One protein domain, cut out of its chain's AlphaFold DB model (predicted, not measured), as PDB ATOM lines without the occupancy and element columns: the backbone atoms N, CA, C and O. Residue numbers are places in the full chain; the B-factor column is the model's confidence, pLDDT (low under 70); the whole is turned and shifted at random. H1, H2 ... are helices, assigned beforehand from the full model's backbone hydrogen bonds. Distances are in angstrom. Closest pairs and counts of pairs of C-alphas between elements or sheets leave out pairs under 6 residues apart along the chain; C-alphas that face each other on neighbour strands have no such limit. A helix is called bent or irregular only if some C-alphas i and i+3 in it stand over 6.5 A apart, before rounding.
ATOM      1  N   LYS A  11     155.128 194.750 146.290       46.31
ATOM      2  CA  LYS A  11     156.232 194.526 147.233       46.31
ATOM      3  C   LYS A  11     155.952 193.410 148.247       46.31
ATOM      4  O   LYS A  11     156.891 192.727 148.655       46.31
ATOM      5  N   GLU A  12     154.696 193.171 148.630       50.78
ATOM      6  CA  GLU A  12     154.358 192.093 149.571       50.78
ATOM      7  C   GLU A  12     154.507 190.703 148.938       50.78
ATOM      8  O   GLU A  12     154.993 189.781 149.594       50.78
ATOM      9  N   TYR A  13     154.204 190.557 147.643       49.28
ATOM     10  CA  TYR A  13     154.363 189.291 146.915       49.28
ATOM     11  C   TYR A  13     155.831 188.848 146.832       49.28
ATOM     12  O   TYR A  13     156.140 187.671 147.027       49.28
ATOM     13  N   ILE A  14     156.755 189.793 146.627       50.88
ATOM     14  CA  ILE A  14     158.199 189.512 146.619       50.88
ATOM     15  C   ILE A  14     158.678 189.121 148.026       50.88
ATOM     16  O   ILE A  14     159.487 188.206 148.168       50.88
ATOM     17  N   LYS A  15     158.125 189.731 149.082       47.69
ATOM     18  CA  LYS A  15     158.442 189.391 150.481       47.69
ATOM     19  C   LYS A  15     157.990 187.977 150.873       47.69
ATOM     20  O   LYS A  15     158.627 187.314 151.690       47.69
ATOM     21  N   VAL A  16     156.913 187.472 150.263       52.88
ATOM     22  CA  VAL A  16     156.457 186.081 150.433       52.88
ATOM     23  C   VAL A  16     157.442 185.087 149.804       52.88
ATOM     24  O   VAL A  16     157.622 184.004 150.358       52.88
ATOM     25  N   LEU A  17     158.121 185.457 148.712       50.12
ATOM     26  CA  LEU A  17     159.205 184.680 148.089       50.12
ATOM     27  C   LEU A  17     160.561 184.858 148.795       50.12
ATOM     28  O   LEU A  17     161.367 183.931 148.795       50.12
ATOM     29  N   SER A  18     160.803 186.006 149.440       50.84
ATOM     30  CA  SER A  18     162.089 186.341 150.077       50.84
ATOM     31  C   SER A  18     162.347 185.622 151.404       50.84
ATOM     32  O   SER A  18     163.396 185.811 152.016       50.84
ATOM     33  N   ASN A  19     161.405 184.805 151.881       63.84
ATOM     34  CA  ASN A  19     161.646 183.938 153.025       63.84
ATOM     35  C   ASN A  19     162.519 182.768 152.556       63.84
ATOM     36  O   ASN A  19     162.035 181.869 151.869       63.84
ATOM     37  N   THR A  20     163.799 182.757 152.935       63.09
ATOM     38  CA  THR A  20     164.802 181.736 152.558       63.09
ATOM     39  C   THR A  20     164.296 180.296 152.703       63.09
ATOM     40  O   THR A  20     164.589 179.448 151.863       63.09
ATOM     41  N   LYS A  21     163.442 180.025 153.703       67.94
ATOM     42  CA  LYS A  21     162.780 178.720 153.894       67.94
ATOM     43  C   LYS A  21     161.844 178.323 152.742       67.94
ATOM     44  O   LYS A  21     161.799 177.154 152.377       67.94
ATOM     45  N   LYS A  22     161.099 179.267 152.160       76.12
ATOM     46  CA  LYS A  22     160.174 179.011 151.040       76.12
ATOM     47  C   LYS A  22     160.934 178.789 149.734       76.12
ATOM     48  O   LYS A  22     160.585 177.886 148.978       76.12
ATOM     49  N   LEU A  23     162.012 179.546 149.522       81.56
ATOM     50  CA  LEU A  23     162.910 179.348 148.385       81.56
ATOM     51  C   LEU A  23     163.564 177.957 148.419       81.56
ATOM     52  O   LEU A  23     163.571 177.260 147.407       81.56
ATOM     53  N   ALA A  24     164.035 177.515 149.591       86.38
ATOM     54  CA  ALA A  24     164.618 176.185 149.764       86.38
ATOM     55  C   ALA A  24     163.636 175.059 149.392       86.38
ATOM     56  O   ALA A  24     164.015 174.128 148.686       86.38
ATOM     57  N   VAL A  25     162.363 175.161 149.801       88.12
ATOM     58  CA  VAL A  25     161.326 174.175 149.440       88.12
ATOM     59  C   VAL A  25     161.138 174.094 147.924       88.12
ATOM     60  O   VAL A  25     161.126 172.996 147.373       88.12
ATOM     61  N   ILE A  26     161.036 175.238 147.243       89.12
ATOM     62  CA  ILE A  26     160.876 175.280 145.782       89.12
ATOM     63  C   ILE A  26     162.063 174.595 145.097       89.12
ATOM     64  O   ILE A  26     161.863 173.736 144.239       89.12
ATOM     65  N   ILE A  27     163.289 174.923 145.516       91.06
ATOM     66  CA  ILE A  27     164.517 174.336 144.968       91.06
ATOM     67  C   ILE A  27     164.522 172.814 145.159       91.06
ATOM     68  O   ILE A  27     164.731 172.079 144.195       91.06
ATOM     69  N   ILE A  28     164.235 172.327 146.369       93.19
ATOM     70  CA  ILE A  28     164.201 170.888 146.667       93.19
ATOM     71  C   ILE A  28     163.181 170.172 145.772       93.19
ATOM     72  O   ILE A  28     163.498 169.144 145.178       93.19
ATOM     73  N   VAL A  29     161.972 170.721 145.624       93.44
ATOM     74  CA  VAL A  29     160.927 170.117 144.783       93.44
ATOM     75  C   VAL A  29     161.326 170.096 143.302       93.44
ATOM     76  O   VAL A  29     161.038 169.117 142.610       93.44
ATOM     77  N   ILE A  30     162.019 171.128 142.810       94.00
ATOM     78  CA  ILE A  30     162.571 171.140 141.447       94.00
ATOM     79  C   ILE A  30     163.593 170.016 141.270       94.00
ATOM     80  O   ILE A  30     163.498 169.261 140.304       94.00
ATOM     81  N   PHE A  31     164.529 169.855 142.209       95.19
ATOM     82  CA  PHE A  31     165.529 168.787 142.137       95.19
ATOM     83  C   PHE A  31     164.913 167.386 142.227       95.19
ATOM     84  O   PHE A  31     165.340 166.494 141.498       95.19
ATOM     85  N   LEU A  32     163.881 167.188 143.052       95.19
ATOM     86  CA  LEU A  32     163.153 165.917 143.117       95.19
ATOM     87  C   LEU A  32     162.486 165.581 141.779       95.19
ATOM     88  O   LEU A  32     162.636 164.468 141.276       95.19
ATOM     89  N   ASN A  33     161.802 166.550 141.168       93.56
ATOM     90  CA  ASN A  33     161.198 166.372 139.849       93.56
ATOM     91  C   ASN A  33     162.245 166.086 138.772       93.56
ATOM     92  O   ASN A  33     162.078 165.159 137.979       93.56
ATOM     93  N   LEU A  34     163.352 166.833 138.777       94.81
ATOM     94  CA  LEU A  34     164.475 166.589 137.879       94.81
ATOM     95  C   LEU A  34     165.002 165.157 138.039       94.81
ATOM     96  O   LEU A  34     165.194 164.474 137.038       94.81
ATOM     97  N   GLY A  35     165.159 164.677 139.275       94.44
ATOM     98  CA  GLY A  35     165.548 163.299 139.570       94.44
ATOM     99  C   GLY A  35     164.594 162.271 138.956       94.44
ATOM    100  O   GLY A  35     165.047 161.345 138.282       94.44
ATOM    101  N   ILE A  36     163.277 162.461 139.105       94.50
ATOM    102  CA  ILE A  36     162.259 161.574 138.511       94.50
ATOM    103  C   ILE A  36     162.385 161.540 136.984       94.50
ATOM    104  O   ILE A  36     162.369 160.461 136.383       94.50
ATOM    105  N   PHE A  37     162.554 162.699 136.344       94.62
ATOM    106  CA  PHE A  37     162.755 162.761 134.898       94.62
ATOM    107  C   PHE A  37     164.070 162.106 134.476       94.62
ATOM    108  O   PHE A  37     164.064 161.316 133.541       94.62
ATOM    109  N   VAL A  38     165.183 162.341 135.172       94.94
ATOM    110  CA  VAL A  38     166.473 161.698 134.865       94.94
ATOM    111  C   VAL A  38     166.368 160.174 134.954       94.94
ATOM    112  O   VAL A  38     166.764 159.481 134.015       94.94
ATOM    113  N   VAL A  39     165.761 159.637 136.016       93.75
ATOM    114  CA  VAL A  39     165.516 158.190 136.147       93.75
ATOM    115  C   VAL A  39     164.623 157.688 135.007       93.75
ATOM    116  O   VAL A  39     164.931 156.682 134.363       93.75
ATOM    117  N   GLY A  40     163.559 158.430 134.685       92.19
ATOM    118  CA  GLY A  40     162.699 158.147 133.538       92.19
ATOM    119  C   GLY A  40     163.468 158.126 132.214       92.19
ATOM    120  O   GLY A  40     163.271 157.214 131.410       92.19
ATOM    121  N   ARG A  41     164.385 159.079 131.999       93.44
ATOM    122  CA  ARG A  41     165.234 159.199 130.805       93.44
ATOM    123  C   ARG A  41     166.139 157.992 130.640       93.44
ATOM    124  O   ARG A  41     166.249 157.492 129.520       93.44
ATOM    125  N   ILE A  42     166.776 157.557 131.727       93.25
ATOM    126  CA  ILE A  42     167.658 156.385 131.756       93.25
ATOM    127  C   ILE A  42     166.859 155.144 131.354       93.25
ATOM    128  O   ILE A  42     167.270 154.417 130.449       93.25
ATOM    129  N   TYR A  43     165.670 154.958 131.935       90.94
ATOM    130  CA  TYR A  43     164.795 153.826 131.626       90.94
ATOM    131  C   TYR A  43     164.361 153.776 130.149       90.94
ATOM    132  O   TYR A  43     164.338 152.706 129.538       90.94
ATOM    133  N   ILE A  44     164.029 154.921 129.541       91.88
ATOM    134  CA  ILE A  44     163.574 154.962 128.140       91.88
ATOM    135  C   ILE A  44     164.709 155.018 127.113       91.88
ATOM    136  O   ILE A  44     164.446 154.855 125.921       91.88
ATOM    137  N   ASN A  45     165.947 155.281 127.541       92.56
ATOM    138  CA  ASN A  45     167.088 155.507 126.656       92.56
ATOM    139  C   ASN A  45     167.265 154.437 125.558       92.56
ATOM    140  O   ASN A  45     167.402 154.820 124.394       92.56
ATOM    141  N   PRO A  46     167.163 153.121 125.845       91.19
ATOM    142  CA  PRO A  46     167.306 152.091 124.809       91.19
ATOM    143  C   PRO A  46     166.143 152.033 123.797       91.19
ATOM    144  O   PRO A  46     166.187 151.253 122.843       91.19
ATOM    145  N   TYR A  47     165.087 152.831 123.982       91.06
ATOM    146  CA  TYR A  47     163.860 152.781 123.186       91.06
ATOM    147  C   TYR A  47     163.537 154.080 122.433       91.06
ATOM    148  O   TYR A  47     162.506 154.141 121.767       91.06
ATOM    149  N   LEU A  48     164.375 155.118 122.506       88.38
ATOM    150  CA  LEU A  48     164.055 156.449 121.957       88.38
ATOM    151  C   LEU A  48     163.745 156.465 120.459       88.38
ATOM    152  O   LEU A  48     162.851 157.191 120.028       88.38
ATOM    153  N   SER A  49     164.491 155.675 119.684       86.00
ATOM    154  CA  SER A  49     164.327 155.544 118.234       86.00
ATOM    155  C   SER A  49     163.142 154.656 117.849       86.00
ATOM    156  O   SER A  49     162.776 154.589 116.676       86.00
ATOM    157  N   ILE A 107     158.866 157.530 120.864       90.75
ATOM    158  CA  ILE A 107     159.092 157.474 122.314       90.75
ATOM    159  C   ILE A 107     159.833 158.709 122.817       90.75
ATOM    160  O   ILE A 107     159.461 159.255 123.855       90.75
ATOM    161  N   ALA A 108     160.805 159.208 122.051       91.31
ATOM    162  CA  ALA A 108     161.476 160.467 122.359       91.31
ATOM    163  C   ALA A 108     160.481 161.638 122.457       91.31
ATOM    164  O   ALA A 108     160.493 162.372 123.444       91.31
ATOM    165  N   LYS A 109     159.570 161.780 121.485       91.50
ATOM    166  CA  LYS A 109     158.570 162.856 121.484       91.50
ATOM    167  C   LYS A 109     157.611 162.750 122.670       91.50
ATOM    168  O   LYS A 109     157.352 163.752 123.329       91.50
ATOM    169  N   ARG A 110     157.119 161.546 122.978       91.75
ATOM    170  CA  ARG A 110     156.232 161.316 124.130       91.75
ATOM    171  C   ARG A 110     156.915 161.599 125.461       91.75
ATOM    172  O   ARG A 110     156.296 162.151 126.360       91.75
ATOM    173  N   TYR A 111     158.198 161.278 125.581       93.69
ATOM    174  CA  TYR A 111     158.969 161.653 126.759       93.69
ATOM    175  C   TYR A 111     159.110 163.172 126.894       93.69
ATOM    176  O   TYR A 111     158.895 163.709 127.974       93.69
ATOM    177  N   VAL A 112     159.390 163.881 125.795       93.62
ATOM    178  CA  VAL A 112     159.410 165.353 125.793       93.62
ATOM    179  C   VAL A 112     158.047 165.920 126.203       93.62
ATOM    180  O   VAL A 112     157.993 166.839 127.012       93.62
ATOM    181  N   GLN A 113     156.941 165.343 125.723       92.50
ATOM    182  CA  GLN A 113     155.594 165.724 126.164       92.50
ATOM    183  C   GLN A 113     155.385 165.499 127.665       92.50
ATOM    184  O   GLN A 113     154.791 166.353 128.314       92.50
ATOM    185  N   ALA A 114     155.894 164.398 128.229       94.00
ATOM    186  CA  ALA A 114     155.827 164.143 129.667       94.00
ATOM    187  C   ALA A 114     156.625 165.185 130.471       94.00
ATOM    188  O   ALA A 114     156.139 165.663 131.494       94.00
ATOM    189  N   VAL A 115     157.813 165.574 129.991       94.62
ATOM    190  CA  VAL A 115     158.628 166.642 130.597       94.62
ATOM    191  C   VAL A 115     157.884 167.975 130.561       94.62
ATOM    192  O   VAL A 115     157.733 168.612 131.598       94.62
ATOM    193  N   ILE A 116     157.364 168.376 129.396       94.19
ATOM    194  CA  ILE A 116     156.585 169.616 129.250       94.19
ATOM    195  C   ILE A 116     155.358 169.587 130.167       94.19
ATOM    196  O   ILE A 116     155.113 170.548 130.890       94.19
ATOM    197  N   GLY A 117     154.616 168.477 130.175       93.00
ATOM    198  CA  GLY A 117     153.441 168.297 131.023       93.00
ATOM    199  C   GLY A 117     153.768 168.425 132.510       93.00
ATOM    200  O   GLY A 117     153.054 169.121 133.224       93.00
ATOM    201  N   GLY A 118     154.869 167.829 132.977       92.44
ATOM    202  CA  GLY A 118     155.293 167.953 134.373       92.44
ATOM    203  C   GLY A 118     155.793 169.350 134.742       92.44
ATOM    204  O   GLY A 118     155.451 169.848 135.809       92.44
ATOM    205  N   VAL A 119     156.531 170.027 133.856       93.94
ATOM    206  CA  VAL A 119     156.947 171.423 134.084       93.94
ATOM    207  C   VAL A 119     155.727 172.340 134.166       93.94
ATOM    208  O   VAL A 119     155.631 173.146 135.089       93.94
ATOM    209  N   LEU A 120     154.765 172.194 133.251       94.12
ATOM    210  CA  LEU A 120     153.515 172.953 133.299       94.12
ATOM    211  C   LEU A 120     152.733 172.652 134.580       94.12
ATOM    212  O   LEU A 120     152.322 173.580 135.266       94.12
ATOM    213  N   GLN A 121     152.602 171.377 134.953       93.69
ATOM    214  CA  GLN A 121     151.954 170.954 136.195       93.69
ATOM    215  C   GLN A 121     152.597 171.605 137.427       93.69
ATOM    216  O   GLN A 121     151.878 172.127 138.278       93.69
ATOM    217  N   MET A 122     153.929 171.644 137.500       93.12
ATOM    218  CA  MET A 122     154.660 172.334 138.565       93.12
ATOM    219  C   MET A 122     154.365 173.833 138.591       93.12
ATOM    220  O   MET A 122     154.033 174.371 139.645       93.12
ATOM    221  N   VAL A 123     154.479 174.516 137.450       92.50
ATOM    222  CA  VAL A 123     154.279 175.971 137.366       92.50
ATOM    223  C   VAL A 123     152.848 176.339 137.745       92.50
ATOM    224  O   VAL A 123     152.642 177.216 138.583       92.50
ATOM    225  N   THR A 124     151.858 175.643 137.187       92.69
ATOM    226  CA  THR A 124     150.443 175.889 137.479       92.69
ATOM    227  C   THR A 124     150.119 175.598 138.942       92.69
ATOM    228  O   THR A 124     149.407 176.376 139.576       92.69
ATOM    229  N   PHE A 125     150.668 174.524 139.515       92.19
ATOM    230  CA  PHE A 125     150.437 174.195 140.920       92.19
ATOM    231  C   PHE A 125     151.085 175.209 141.867       92.19
ATOM    232  O   PHE A 125     150.433 175.673 142.800       92.19
ATOM    233  N   LEU A 126     152.329 175.618 141.599       91.81
ATOM    234  CA  LEU A 126     153.006 176.668 142.361       91.81
ATOM    235  C   LEU A 126     152.223 177.984 142.304       91.81
ATOM    236  O   LEU A 126     152.000 178.617 143.335       91.81
ATOM    237  N   TYR A 127     151.772 178.370 141.110       90.62
ATOM    238  CA  TYR A 127     150.959 179.562 140.913       90.62
ATOM    239  C   TYR A 127     149.651 179.497 141.715       90.62
ATOM    240  O   TYR A 127     149.331 180.444 142.432       90.62
ATOM    241  N   ALA A 128     148.938 178.367 141.669       89.75
ATOM    242  CA  ALA A 128     147.705 178.165 142.429       89.75
ATOM    243  C   ALA A 128     147.928 178.255 143.948       89.75
ATOM    244  O   ALA A 128     147.146 178.902 144.644       89.75
ATOM    245  N   LEU A 129     149.013 177.664 144.465       89.56
ATOM    246  CA  LEU A 129     149.365 177.746 145.887       89.56
ATOM    247  C   LEU A 129     149.631 179.191 146.329       89.56
ATOM    248  O   LEU A 129     149.159 179.599 147.390       89.56
ATOM    249  N   ILE A 130     150.352 179.970 145.514       87.25
ATOM    250  CA  ILE A 130     150.643 181.385 145.795       87.25
ATOM    251  C   ILE A 130     149.357 182.217 145.762       87.25
ATOM    252  O   ILE A 130     149.113 182.990 146.690       87.25
ATOM    253  N   LEU A 131     148.533 182.047 144.724       87.06
ATOM    254  CA  LEU A 131     147.304 182.816 144.524       87.06
ATOM    255  C   LEU A 131     146.302 182.595 145.665       87.06
ATOM    256  O   LEU A 131     145.761 183.554 146.207       87.06
ATOM    257  N   LEU A 132     146.101 181.337 146.060       85.25
ATOM    258  CA  LEU A 132     145.154 180.939 147.108       85.25
ATOM    259  C   LEU A 132     145.751 180.999 148.525       85.25
ATOM    260  O   LEU A 132     145.074 180.659 149.492       85.25
ATOM    261  N   ARG A 133     147.010 181.441 148.657       82.94
ATOM    262  CA  ARG A 133     147.743 181.586 149.929       82.94
ATOM    263  C   ARG A 133     147.842 180.292 150.757       82.94
ATOM    264  O   ARG A 133     147.922 180.351 151.984       82.94
ATOM    265  N   PHE A 134     147.891 179.132 150.102       83.38
ATOM    266  CA  PHE A 134     148.172 177.856 150.771       83.38
ATOM    267  C   PHE A 134     149.643 177.758 151.215       83.38
ATOM    268  O   PHE A 134     150.521 178.460 150.707       83.38
ATOM    269  N   ASP A 135     149.935 176.854 152.158       86.06
ATOM    270  CA  ASP A 135     151.317 176.560 152.558       86.06
ATOM    271  C   ASP A 135     152.111 176.004 151.359       86.06
ATOM    272  O   ASP A 135     151.712 175.033 150.713       86.06
ATOM    273  N   ILE A 136     153.278 176.596 151.085       86.62
ATOM    274  CA  ILE A 136     154.186 176.187 150.007       86.62
ATOM    275  C   ILE A 136     154.630 174.723 150.143       86.62
ATOM    276  O   ILE A 136     155.004 174.106 149.151       86.62
ATOM    277  N   LYS A 137     154.578 174.132 151.346       87.56
ATOM    278  CA  LYS A 137     154.891 172.708 151.562       87.56
ATOM    279  C   LYS A 137     153.990 171.776 150.753       87.56
ATOM    280  O   LYS A 137     154.431 170.693 150.382       87.56
ATOM    281  N   TRP A 138     152.773 172.193 150.402       88.94
ATOM    282  CA  TRP A 138     151.912 171.414 149.507       88.94
ATOM    283  C   TRP A 138     152.541 171.194 148.128       88.94
ATOM    284  O   TRP A 138     152.186 170.235 147.448       88.94
ATOM    285  N   PHE A 139     153.539 171.998 147.742       91.50
ATOM    286  CA  PHE A 139     154.278 171.835 146.495       91.50
ATOM    287  C   PHE A 139     154.999 170.477 146.385       91.50
ATOM    288  O   PHE A 139     155.169 169.968 145.277       91.50
ATOM    289  N   PHE A 140     155.312 169.816 147.511       91.75
ATOM    290  CA  PHE A 140     155.837 168.441 147.531       91.75
ATOM    291  C   PHE A 140     154.883 167.398 146.919       91.75
ATOM    292  O   PHE A 140     155.325 166.309 146.559       91.75
ATOM    293  N   MET A 141     153.600 167.721 146.725       90.75
ATOM    294  CA  MET A 141     152.661 166.839 146.022       90.75
ATOM    295  C   MET A 141     152.953 166.724 144.520       90.75
ATOM    296  O   MET A 141     152.591 165.721 143.913       90.75
ATOM    297  N   SER A 142     153.620 167.706 143.903       91.88
ATOM    298  CA  SER A 142     153.964 167.652 142.473       91.88
ATOM    299  C   SER A 142     154.850 166.449 142.102       91.88
ATOM    300  O   SER A 142     154.419 165.652 141.266       91.88
ATOM    301  N   PRO A 143     156.025 166.232 142.731       93.00
ATOM    302  CA  PRO A 143     156.863 165.077 142.413       93.00
ATOM    303  C   PRO A 143     156.166 163.754 142.747       93.00
ATOM    304  O   PRO A 143     156.375 162.764 142.051       93.00
ATOM    305  N   LEU A 144     155.285 163.731 143.753       92.31
ATOM    306  CA  LEU A 144     154.486 162.551 144.077       92.31
ATOM    307  C   LEU A 144     153.497 162.208 142.951       92.31
ATOM    308  O   LEU A 144     153.418 161.054 142.535       92.31
ATOM    309  N   LEU A 145     152.787 163.204 142.414       91.81
ATOM    310  CA  LEU A 145     151.865 163.028 141.288       91.81
ATOM    311  C   LEU A 145     152.591 162.566 140.021       91.81
ATOM    312  O   LEU A 145     152.146 161.621 139.367       91.81
ATOM    313  N   ILE A 146     153.727 163.190 139.696       92.81
ATOM    314  CA  ILE A 146     154.535 162.821 138.526       92.81
ATOM    315  C   ILE A 146     155.103 161.404 138.695       92.81
ATOM    316  O   ILE A 146     154.992 160.576 137.787       92.81
ATOM    317  N   GLY A 147     155.640 161.088 139.876       92.44
ATOM    318  CA  GLY A 147     156.142 159.758 140.212       92.44
ATOM    319  C   GLY A 147     155.063 158.677 140.108       92.44
ATOM    320  O   GLY A 147     155.276 157.662 139.445       92.44
ATOM    321  N   LEU A 148     153.877 158.908 140.679       91.75
ATOM    322  CA  LEU A 148     152.742 157.981 140.592       91.75
ATOM    323  C   LEU A 148     152.274 157.780 139.147       91.75
ATOM    324  O   LEU A 148     152.043 156.642 138.734       91.75
ATOM    325  N   ALA A 149     152.194 158.851 138.352       91.25
ATOM    326  CA  ALA A 149     151.833 158.748 136.940       91.25
ATOM    327  C   ALA A 149     152.809 157.839 136.177       91.25
ATOM    328  O   ALA A 149     152.384 157.022 135.353       91.25
ATOM    329  N   PHE A 150     154.109 157.935 136.464       91.50
ATOM    330  CA  PHE A 150     155.131 157.095 135.839       91.50
ATOM    331  C   PHE A 150     155.112 155.652 136.341       91.50
ATOM    332  O   PHE A 150     155.265 154.743 135.523       91.50
ATOM    333  N   LEU A 151     154.863 155.424 137.631       88.38
ATOM    334  CA  LEU A 151     154.748 154.079 138.202       88.38
ATOM    335  C   LEU A 151     153.543 153.311 137.640       88.38
ATOM    336  O   LEU A 151     153.674 152.145 137.276       88.38
ATOM    337  N   ILE A 152     152.384 153.965 137.518       85.00
ATOM    338  CA  ILE A 152     151.137 153.314 137.084       85.00
ATOM    339  C   ILE A 152     151.132 153.073 135.567       85.00
ATOM    340  O   ILE A 152     150.813 151.978 135.096       85.00
ATOM    341  N   GLY A 153     151.461 154.095 134.774       75.56
ATOM    342  CA  GLY A 153     151.313 154.026 133.319       75.56
ATOM    343  C   GLY A 153     152.585 153.647 132.558       75.56
ATOM    344  O   GLY A 153     152.474 153.030 131.494       75.56
ATOM    345  N   ASN A 154     153.775 153.896 133.123       84.94
ATOM    346  CA  ASN A 154     155.078 153.993 132.444       84.94
ATOM    347  C   ASN A 154     155.290 155.351 131.739       84.94
ATOM    348  O   ASN A 154     154.365 155.894 131.141       84.94
ATOM    349  N   THR A 155     156.523 155.865 131.744       85.94
ATOM    350  CA  THR A 155     156.921 157.251 131.417       85.94
ATOM    351  C   THR A 155     156.352 157.811 130.110       85.94
ATOM    352  O   THR A 155     156.074 159.001 130.017       85.94
ATOM    353  N   THR A 156     156.185 156.972 129.084       89.12
ATOM    354  CA  THR A 156     155.730 157.393 127.742       89.12
ATOM    355  C   THR A 156     154.322 156.920 127.393       89.12
ATOM    356  O   THR A 156     153.873 157.083 126.256       89.12
ATOM    357  N   SER A 157     153.636 156.257 128.323       89.25
ATOM    358  CA  SER A 157     152.313 155.709 128.055       89.25
ATOM    359  C   SER A 157     151.276 156.810 127.862       89.25
ATOM    360  O   SER A 157     151.376 157.886 128.453       89.25
ATOM    361  N   SER A 158     150.248 156.521 127.063       89.56
ATOM    362  CA  SER A 158     149.128 157.452 126.898       89.56
ATOM    363  C   SER A 158     148.460 157.744 128.248       89.56
ATOM    364  O   SER A 158     148.159 158.893 128.529       89.56
ATOM    365  N   LEU A 159     148.335 156.734 129.121       89.12
ATOM    366  CA  LEU A 159     147.763 156.889 130.461       89.12
ATOM    367  C   LEU A 159     148.556 157.879 131.326       89.12
ATOM    368  O   LEU A 159     147.964 158.776 131.914       89.12
ATOM    369  N   SER A 160     149.886 157.749 131.387       91.31
ATOM    370  CA  SER A 160     150.732 158.664 132.167       91.31
ATOM    371  C   SER A 160     150.652 160.091 131.640       91.31
ATOM    372  O   SER A 160     150.540 161.019 132.432       91.31
ATOM    373  N   LEU A 161     150.665 160.270 130.314       91.38
ATOM    374  CA  LEU A 161     150.499 161.589 129.704       91.38
ATOM    375  C   LEU A 161     149.129 162.182 130.043       91.38
ATOM    376  O   LEU A 161     149.059 163.329 130.471       91.38
ATOM    377  N   THR A 162     148.051 161.405 129.927       91.81
ATOM    378  CA  THR A 162     146.702 161.855 130.289       91.81
ATOM    379  C   THR A 162     146.603 162.237 131.763       91.81
ATOM    380  O   THR A 162     146.035 163.281 132.067       91.81
ATOM    381  N   LEU A 163     147.185 161.453 132.677       90.50
ATOM    382  CA  LEU A 163     147.217 161.791 134.103       90.50
ATOM    383  C   LEU A 163     147.986 163.095 134.355       90.50
ATOM    384  O   LEU A 163     147.495 163.956 135.081       90.50
ATOM    385  N   LEU A 164     149.148 163.273 133.719       91.94
ATOM    386  CA  LEU A 164     149.942 164.496 133.841       91.94
ATOM    387  C   LEU A 164     149.178 165.717 133.326       91.94
ATOM    388  O   LEU A 164     148.974 166.661 134.083       91.94
ATOM    389  N   PHE A 165     148.701 165.688 132.081       92.44
ATOM    390  CA  PHE A 165     147.985 166.822 131.493       92.44
ATOM    391  C   PHE A 165     146.642 167.087 132.181       92.44
ATOM    392  O   PHE A 165     146.299 168.241 132.419       92.44
ATOM    393  N   GLY A 166     145.909 166.042 132.571       91.19
ATOM    394  CA  GLY A 166     144.668 166.180 133.333       91.19
ATOM    395  C   GLY A 166     144.895 166.814 134.707       91.19
ATOM    396  O   GLY A 166     144.107 167.653 135.143       91.19
ATOM    397  N   SER A 167     146.012 166.486 135.367       91.06
ATOM    398  CA  SER A 167     146.347 167.055 136.677       91.06
ATOM    399  C   SER A 167     146.628 168.561 136.644       91.06
ATOM    400  O   SER A 167     146.405 169.223 137.656       91.06
ATOM    401  N   ILE A 168     147.033 169.117 135.492       92.56
ATOM    402  CA  ILE A 168     147.266 170.563 135.324       92.56
ATOM    403  C   ILE A 168     145.997 171.359 135.645       92.56
ATOM    404  O   ILE A 168     146.089 172.407 136.272       92.56
ATOM    405  N   ALA A 169     144.820 170.861 135.255       89.25
ATOM    406  CA  ALA A 169     143.542 171.507 135.555       89.25
ATOM    407  C   ALA A 169     142.913 170.981 136.854       89.25
ATOM    408  O   ALA A 169     142.400 171.759 137.661       89.25
ATOM    409  N   ALA A 170     142.974 169.665 137.084       89.62
ATOM    410  CA  ALA A 170     142.301 169.035 138.216       89.62
ATOM    411  C   ALA A 170     142.862 169.488 139.572       89.62
ATOM    412  O   ALA A 170     142.093 169.713 140.504       89.62
ATOM    413  N   VAL A 171     144.185 169.652 139.696       88.38
ATOM    414  CA  VAL A 171     144.814 170.015 140.976       88.38
ATOM    415  C   VAL A 171     144.488 171.458 141.386       88.38
ATOM    416  O   VAL A 171     144.016 171.643 142.508       88.38
ATOM    417  N   PRO A 172     144.651 172.484 140.525       86.94
ATOM    418  CA  PRO A 172     144.182 173.832 140.844       86.94
ATOM    419  C   PRO A 172     142.677 173.893 141.108       86.94
ATOM    420  O   PRO A 172     142.262 174.572 142.042       86.94
ATOM    421  N   GLY A 173     141.867 173.158 140.336       88.56
ATOM    422  CA  GLY A 173     140.420 173.086 140.551       88.56
ATOM    423  C   GLY A 173     140.057 172.533 141.932       88.56
ATOM    424  O   GLY A 173     139.212 173.098 142.625       88.56
ATOM    425  N   LEU A 174     140.748 171.478 142.376       89.69
ATOM    426  CA  LEU A 174     140.573 170.909 143.711       89.69
ATOM    427  C   LEU A 174     141.005 171.887 144.812       89.69
ATOM    428  O   LEU A 174     140.285 172.052 145.794       89.69
ATOM    429  N   LEU A 175     142.150 172.559 144.649       87.00
ATOM    430  CA  LEU A 175     142.607 173.577 145.602       87.00
ATOM    431  C   LEU A 175     141.612 174.732 145.719       87.00
ATOM    432  O   LEU A 175     141.317 175.176 146.827       87.00
ATOM    433  N   PHE A 176     141.076 175.195 144.591       88.81
ATOM    434  CA  PHE A 176     140.072 176.249 144.562       88.81
ATOM    435  C   PHE A 176     138.786 175.819 145.279       88.81
ATOM    436  O   PHE A 176     138.268 176.557 146.113       88.81
ATOM    437  N   TYR A 177     138.312 174.595 145.034       89.88
ATOM    438  CA  TYR A 177     137.155 174.036 145.736       89.88
ATOM    439  C   TYR A 177     137.369 173.957 147.258       89.88
ATOM    440  O   TYR A 177     136.488 174.339 148.030       89.88
ATOM    441  N   ILE A 178     138.544 173.500 147.706       87.88
ATOM    442  CA  ILE A 178     138.888 173.445 149.136       87.88
ATOM    443  C   ILE A 178     138.921 174.853 149.735       87.88
ATOM    444  O   ILE A 178     138.378 175.067 150.818       87.88
ATOM    445  N   TRP A 179     139.523 175.811 149.029       86.94
ATOM    446  CA  TRP A 179     139.608 177.203 149.463       86.94
ATOM    447  C   TRP A 179     138.225 177.842 149.646       86.94
ATOM    448  O   TRP A 179     137.980 178.463 150.680       86.94
ATOM    449  N   LEU A 180     137.299 177.608 148.706       87.81
ATOM    450  CA  LEU A 180     135.901 178.039 148.817       87.81
ATOM    451  C   LEU A 180     135.212 177.438 150.044       87.81
ATOM    452  O   LEU A 180     134.562 178.144 150.811       87.81
ATOM    453  N   LYS A 181     135.371 176.127 150.256       87.06
ATOM    454  CA  LYS A 181     134.728 175.417 151.369       87.06
ATOM    455  C   LYS A 181     135.226 175.885 152.741       87.06
ATOM    456  O   LYS A 181     134.492 175.783 153.718       87.06
TER     457      LYS A 181
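What this domain is: This is residues 11 to 49 and 107 to 181 of the 185 residues of an uncharacterized protein of candidate division Zixibacteria bacterium (UniProt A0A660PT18). Four long helices, H2 to H5, stand side by side in an up-and-down bundle, each running against the one before it in the chain; H3 and H4 are in the middle, with H2 on one side of this pair and H5 on the other. The short helix H1 lies beyond the first end of H2 and touches no helix. The printed part has 114 residues, with five named helices in the order H1 to H5 and no named strand, and its class is all helix. It is compact, with a radius of gyration of the C-alphas of 15.2 A, and elongated, with spans of 49 by 31 by 19 A.

Where its parts are: H1 is residues 11 to 17, from C-alpha 11 at (156.232, 194.526, 147.233). H2, residues 20 to 47, is the longest helix at 41.3 A. It has a kink of 25 degrees near residue 41 and is irregular, with C-alphas 43 and 46 7.5 A apart. H3 is residues 107 to 131, 35.7 A, from C-alpha 107 at (159.092, 157.474, 122.314). H4 is residues 136 to 153, 27.9 A. H5, residues 158 to 181, is 33.6 A long, with a kink of 37 degrees near residue 168, and ends with C-alpha 181 at (134.728, 175.417, 151.369).

How they stand to each other: H3 and H4 are the hubs, touching three helices each. They form a helical hairpin at a shallow tilt of 25 degrees, their closest C-alphas, those of Met 122 and Ser 142, 6.1 A apart. H2 touches H4, the same way at 11 degrees, with the C-alphas of Asn 33 and Pro 143 closest at 5.2 A. H2 touches H3 with residues 37 to 47 alone, closest at Tyr 47 and Ile 107, whose C-alphas are 6.7 A apart. H5 touches H3, the same way at 6 degrees, closest at the C-alphas of Gln 121 and Ile 168, 4.8 A. H4 and H5 form a helical hairpin at 31 degrees, with the C-alphas of Gly 153 and Ser 160 closest at 4.8 A. H2 and H5 are apart. H1 is close to H2 but not clearly touching, with the C-alphas of Leu 17 and Leu 23 closest at 6.5 A. Every O i to N i+4 pair is within hydrogen-bond range in H1 and H3; the counts are 22 of 24 in H2, 9 of 14 in H4 and 18 of 20 in H5.

The domain as a whole: The two C-alphas farthest apart are those of Lys 11 and Pro 46, at 49.3 A. Residues 50 to 106 are not printed, and C-alphas 49 and 107 are 6.9 A apart across the cut. The links printed whole are tight. The mean pLDDT of the printed part is 86.9, and residues 11 to 21 are under 70.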